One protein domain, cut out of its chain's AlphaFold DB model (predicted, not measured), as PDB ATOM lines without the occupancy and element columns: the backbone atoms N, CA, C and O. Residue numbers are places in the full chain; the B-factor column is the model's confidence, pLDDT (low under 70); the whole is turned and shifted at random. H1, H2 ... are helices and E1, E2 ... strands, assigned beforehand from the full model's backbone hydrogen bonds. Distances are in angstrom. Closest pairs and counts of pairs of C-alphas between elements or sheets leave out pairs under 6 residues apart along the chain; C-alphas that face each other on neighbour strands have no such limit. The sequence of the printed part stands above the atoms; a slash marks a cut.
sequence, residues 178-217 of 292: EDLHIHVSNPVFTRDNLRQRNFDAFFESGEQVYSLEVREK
ATOM      1  N   GLU A 178      62.308 118.956  96.530       82.94
ATOM      2  CA  GLU A 178      62.307 118.136  97.754       82.94
ATOM      3  C   GLU A 178      61.875 116.667  97.548       82.94
ATOM      4  O   GLU A 178      62.110 115.822  98.409       82.94
ATOM      5  N   ASP A 179      61.227 116.370  96.418       84.25
ATOM      6  CA  ASP A 179      60.817 115.037  95.970       84.25
ATOM      7  C   ASP A 179      61.771 114.413  94.938       84.25
ATOM      8  O   ASP A 179      61.465 113.358  94.390       84.25
ATOM      9  N   LEU A 180      62.929 115.025  94.682       90.44
ATOM     10  CA  LEU A 180      63.980 114.503  93.815       90.44
ATOM     11  C   LEU A 180      65.272 114.284  94.608       90.44
ATOM     12  O   LEU A 180      65.782 115.184  95.273       90.44
ATOM     13  N   HIS A 181      65.841 113.091  94.491       89.62
ATOM     14  CA  HIS A 181      67.180 112.766  94.963       89.62
ATOM     15  C   HIS A 181      68.159 112.773  93.790       89.62
ATOM     16  O   HIS A 181      67.861 112.236  92.728       89.62
ATOM     17  N   ILE A 182      69.344 113.356  93.987       89.88
ATOM     18  CA  ILE A 182      70.451 113.225  93.034       89.88
ATOM     19  C   ILE A 182      71.282 112.010  93.429       89.88
ATOM     20  O   ILE A 182      71.804 111.958  94.544       89.88
ATOM     21  N   HIS A 183      71.455 111.085  92.493       90.25
ATOM     22  CA  HIS A 183      72.364 109.954  92.626       90.25
ATOM     23  C   HIS A 183      73.540 110.139  91.666       90.25
ATOM     24  O   HIS A 183      73.367 110.561  90.527       90.25
ATOM     25  N   VAL A 184      74.753 109.845  92.134       89.25
ATOM     26  CA  VAL A 184      75.968 109.831  91.311       89.25
ATOM     27  C   VAL A 184      76.400 108.379  91.186       89.25
ATOM     28  O   VAL A 184      76.935 107.808  92.135       89.25
ATOM     29  N   SER A 185      76.109 107.770  90.038       82.38
ATOM     30  CA  SER A 185      76.423 106.367  89.745       82.38
ATOM     31  C   SER A 185      77.704 106.192  88.932       82.38
ATOM     32  O   SER A 185      78.295 105.116  88.981       82.38
ATOM     33  N   ASN A 186      78.144 107.222  88.197       87.31
ATOM     34  CA  ASN A 186      79.314 107.132  87.326       87.31
ATOM     35  C   ASN A 186      80.586 106.884  88.175       87.31
ATOM     36  O   ASN A 186      80.989 107.766  88.942       87.31
ATOM     37  N   PRO A 187      81.247 105.715  88.039       83.94
ATOM     38  CA  PRO A 187      82.364 105.320  88.899       83.94
ATOM     39  C   PRO A 187      83.621 106.164  88.668       83.94
ATOM     40  O   PRO A 187      84.510 106.191  89.519       83.94
ATOM     41  N   VAL A 188      83.708 106.865  87.533       88.44
ATOM     42  CA  VAL A 188      84.837 107.742  87.228       88.44
ATOM     43  C   VAL A 188      84.727 109.064  87.987       88.44
ATOM     44  O   VAL A 188      85.768 109.662  88.271       88.44
ATOM     45  N   PHE A 189      83.519 109.489  88.395       87.75
ATOM     46  CA  PHE A 189      83.253 110.735  89.134       87.75
ATOM     47  C   PHE A 189      83.724 110.687  90.600       87.75
ATOM     48  O   PHE A 189      82.963 110.774  91.563       87.75
ATOM     49  N   THR A 190      85.035 110.551  90.773       88.50
ATOM     50  CA  THR A 190      85.707 110.520  92.069       88.50
ATOM     51  C   THR A 190      86.212 111.906  92.468       88.50
ATOM     52  O   THR A 190      86.555 112.749  91.633       88.50
ATOM     53  N   ARG A 191      86.349 112.125  93.783       91.56
ATOM     54  CA  ARG A 191      86.972 113.336  94.343       91.56
ATOM     55  C   ARG A 191      88.371 113.581  93.770       91.56
ATOM     56  O   ARG A 191      88.758 114.731  93.587       91.56
ATOM     57  N   ASP A 192      89.142 112.527  93.525       93.75
ATOM     58  CA  ASP A 192      90.545 112.672  93.142       93.75
ATOM     59  C   ASP A 192      90.696 113.049  91.663       93.75
ATOM     60  O   ASP A 192      91.464 113.966  91.374       93.75
ATOM     61  N   ASN A 193      89.857 112.512  90.765       90.44
ATOM     62  CA  ASN A 193      89.741 113.024  89.392       90.44
ATOM     63  C   ASN A 193      89.320 114.503  89.370       90.44
ATOM     64  O   ASN A 193      89.908 115.303  88.640       90.44
ATOM     65  N   LEU A 194      88.370 114.903  90.226       90.31
ATOM     66  CA  LEU A 194      87.933 116.300  90.333       90.31
ATOM     67  C   LEU A 194      89.055 117.233  90.832       90.31
ATOM     68  O   LEU A 194      89.229 118.329  90.300       90.31
ATOM     69  N   ARG A 195      89.851 116.802  91.823       94.69
ATOM     70  CA  ARG A 195      91.014 117.562  92.328       94.69
ATOM     71  C   ARG A 195      92.135 117.676  91.297       94.69
ATOM     72  O   ARG A 195      92.796 118.710  91.254       94.69
ATOM     73  N   GLN A 196      92.344 116.636  90.491       94.75
ATOM     74  CA  GLN A 196      93.348 116.606  89.424       94.75
ATOM     75  C   GLN A 196      92.893 117.328  88.146       94.75
ATOM     76  O   GLN A 196      93.713 117.562  87.269       94.75
ATOM     77  N   ARG A 197      91.617 117.745  88.062       93.00
ATOM     78  CA  ARG A 197      90.979 118.285  86.847       93.00
ATOM     79  C   ARG A 197      90.971 117.298  85.672       93.00
ATOM     80  O   ARG A 197      90.928 117.724  84.522       93.00
ATOM     81  N   ASN A 198      90.935 115.995  85.957       90.31
ATOM     82  CA  ASN A 198      90.795 114.931  84.956       90.31
ATOM     83  C   ASN A 198      89.338 114.864  84.460       90.31
ATOM     84  O   ASN A 198      88.658 113.854  84.634       90.31
ATOM     85  N   PHE A 199      88.826 115.969  83.916       86.31
ATOM     86  CA  PHE A 199      87.433 116.073  83.481       86.31
ATOM     87  C   PHE A 199      87.140 115.163  82.289       86.31
ATOM     88  O   PHE A 199      86.056 114.587  82.210       86.31
ATOM     89  N   ASP A 200      88.132 114.977  81.421       85.56
ATOM     90  CA  ASP A 200      88.038 114.144  80.226       85.56
ATOM     91  C   ASP A 200      87.687 112.697  80.582       85.56
ATOM     92  O   ASP A 200      86.838 112.106  79.931       85.56
ATOM     93  N   ALA A 201      88.196 112.169  81.702       82.94
ATOM     94  CA  ALA A 201      87.852 110.830  82.180       82.94
ATOM     95  C   ALA A 201      86.339 110.658  82.457       82.94
ATOM     96  O   ALA A 201      85.805 109.560  82.309       82.94
ATOM     97  N   PHE A 202      85.625 111.729  82.826       78.94
ATOM     98  CA  PHE A 202      84.165 111.688  82.961       78.94
ATOM     99  C   PHE A 202      83.483 111.656  81.581       78.94
ATOM    100  O   PHE A 202      82.563 110.869  81.369       78.94
ATOM    101  N   PHE A 203      83.937 112.490  80.640       76.62
ATOM    102  CA  PHE A 203      83.271 112.711  79.348       76.62
ATOM    103  C   PHE A 203      83.636 111.696  78.254       76.62
ATOM    104  O   PHE A 203      82.802 111.409  77.401       76.62
ATOM    105  N   GLU A 204      84.832 111.111  78.296       79.94
ATOM    106  CA  GLU A 204      85.328 110.104  77.343       79.94
ATOM    107  C   GLU A 204      84.511 108.798  77.404       79.94
ATOM    108  O   GLU A 204      84.391 108.083  76.412       79.94
ATOM    109  N   SER A 205      83.860 108.535  78.544       70.00
ATOM    110  CA  SER A 205      82.877 107.454  78.708       70.00
ATOM    111  C   SER A 205      81.534 107.711  78.004       70.00
ATOM    112  O   SER A 205      80.781 106.772  77.755       70.00
ATOM    113  N   GLY A 206      81.197 108.978  77.732       72.81
ATOM    114  CA  GLY A 206      79.859 109.409  77.309       72.81
ATOM    115  C   GLY A 206      78.743 109.193  78.345       72.81
ATOM    116  O   GLY A 206      77.585 109.493  78.056       72.81
ATOM    117  N   GLU A 207      79.053 108.675  79.539       80.50
ATOM    118  CA  GLU A 207      78.060 108.242  80.523       80.50
ATOM    119  C   GLU A 207      77.622 109.390  81.444       80.50
ATOM    120  O   GLU A 207      78.433 110.124  82.017       80.50
ATOM    121  N   GLN A 208      76.306 109.532  81.626       82.19
ATOM    122  CA  GLN A 208      75.724 110.577  82.462       82.19
ATOM    123  C   GLN A 208      76.219 110.468  83.915       82.19
ATOM    124  O   GLN A 208      76.044 109.454  84.582       82.19
ATOM    125  N   VAL A 209      76.815 111.551  84.425       85.56
ATOM    126  CA  VAL A 209      77.442 111.586  85.758       85.56
ATOM    127  C   VAL A 209      76.436 111.427  86.903       85.56
ATOM    128  O   VAL A 209      76.755 110.803  87.915       85.56
ATOM    129  N   TYR A 210      75.239 112.005  86.764       87.38
ATOM    130  CA  TYR A 210      74.224 112.041  87.816       87.38
ATOM    131  C   TYR A 210      72.821 111.730  87.284       87.38
ATOM    132  O   TYR A 210      72.426 112.249  86.239       87.38
ATOM    133  N   SER A 211      72.046 110.946  88.027       86.81
ATOM    134  CA  SER A 211      70.617 110.709  87.801       86.81
ATOM    135  C   SER A 211      69.766 111.473  88.825       86.81
ATOM    136  O   SER A 211      70.233 111.846  89.904       86.81
ATOM    137  N   LEU A 212      68.506 111.730  88.467       88.81
ATOM    138  CA  LEU A 212      67.480 112.268  89.361       88.81
ATOM    139  C   LEU A 212      66.430 111.183  89.598       88.81
ATOM    140  O   LEU A 212      65.754 110.767  88.659       88.81
ATOM    141  N   GLU A 213      66.286 110.751  90.844       86.88
ATOM    142  CA  GLU A 213      65.303 109.750  91.260       86.88
ATOM    143  C   GLU A 213      64.172 110.435  92.030       86.88
ATOM    144  O   GLU A 213      64.421 111.249  92.920       86.88
ATOM    145  N   VAL A 214      62.916 110.126  91.698       88.38
ATOM    146  CA  VAL A 214      61.774 110.648  92.456       88.38
ATOM    147  C   VAL A 214      61.704 109.910  93.787       88.38
ATOM    148  O   VAL A 214      61.380 108.723  93.831       88.38
ATOM    149  N   ARG A 215      61.958 110.622  94.886       79.94
ATOM    150  CA  ARG A 215      61.606 110.139  96.218       79.94
ATOM    151  C   ARG A 215      60.086 110.125  96.304       79.94
ATOM    152  O   ARG A 215      59.451 111.180  96.304       79.94
ATOM    153  N   GLU A 216      59.515 108.930  96.414       78.56
ATOM    154  CA  GLU A 216      58.090 108.754  96.672       78.56
ATOM    155  C   GLU A 216      57.704 109.589  97.903       78.56
ATOM    156  O   GLU A 216      58.264 109.426  98.996       78.56
ATOM    157  N   LYS A 217      56.811 110.569  97.713       70.06
ATOM    158  CA  LYS A 217      56.380 111.414  98.827       70.06
ATOM    159  C   LYS A 217      55.621 110.516  99.805       70.06
ATOM    160  O   LYS A 217      54.721 109.807  99.355       70.06
TER     161      LYS A 217
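Overview. This is residues 178 to 217 of the 292 residues of an uncharacterized protein of Anopheles merus (UniProt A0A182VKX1). What is the shape? A narrow ribbon of two antiparallel strands, E1 and E2, makes one end, and the stretch between them makes a loose, looped head with two short helices, H1 and H2, at the far end. What is it made of? The 40 printed residues hold two named strands and two named helices in the order E1, H1, H2, E2, with sheet order E1 - E2; the class is mixed, helices and strands, with 18 residues in named elements, under half. How spread out is it? It is loose and elongated, with a radius of gyration of the C-alphas of 12.5 A and spans of 38 by 20 by 12 A.

Along the chain. Where are the strands? E1 is residues 180 to 183, 9.6 A long, with C-alpha 180 at (63.980, 114.503, 93.815). E2 is residues 211 to 214, 10.0 A long, with C-alpha 214 at (61.774, 110.648, 92.456). Where are the helices? H1 is residues 191 to 196, 8.7 A long, with C-alpha 196 at (93.348, 116.606, 89.424). H2 is residues 200 to 203, 5.1 A long.

Arrangement. How do E1 and E2 pair? They are antiparallel at 146 degrees, and N 181 and O 213 are within hydrogen-bond range at 2.8 A. How do the helices stand? H1 and H2 are close but not clearly touching; their closest C-alphas, those of Asn 193 and Ala 201, are 7.8 A apart. E1 and H2 are apart, and so are H1 and E2. What of the helix backbones? In H1 every O i to N i+4 pair is within hydrogen-bond range; H2 is too short for such a pair, but its one O i to N i+3 pair is within range.

Size, cuts and confidence. How long is it? The two C-alphas farthest apart, those of Gln 196 and Lys 217, are 38.5 A apart. Are there cuts or long links? The printed part has no cut and no long link; H1 to H2 is tight, and E1 to H1 and H2 to E2 are short. How confident is the model? The mean pLDDT of the printed part is 85.5, and no printed residue is under 70.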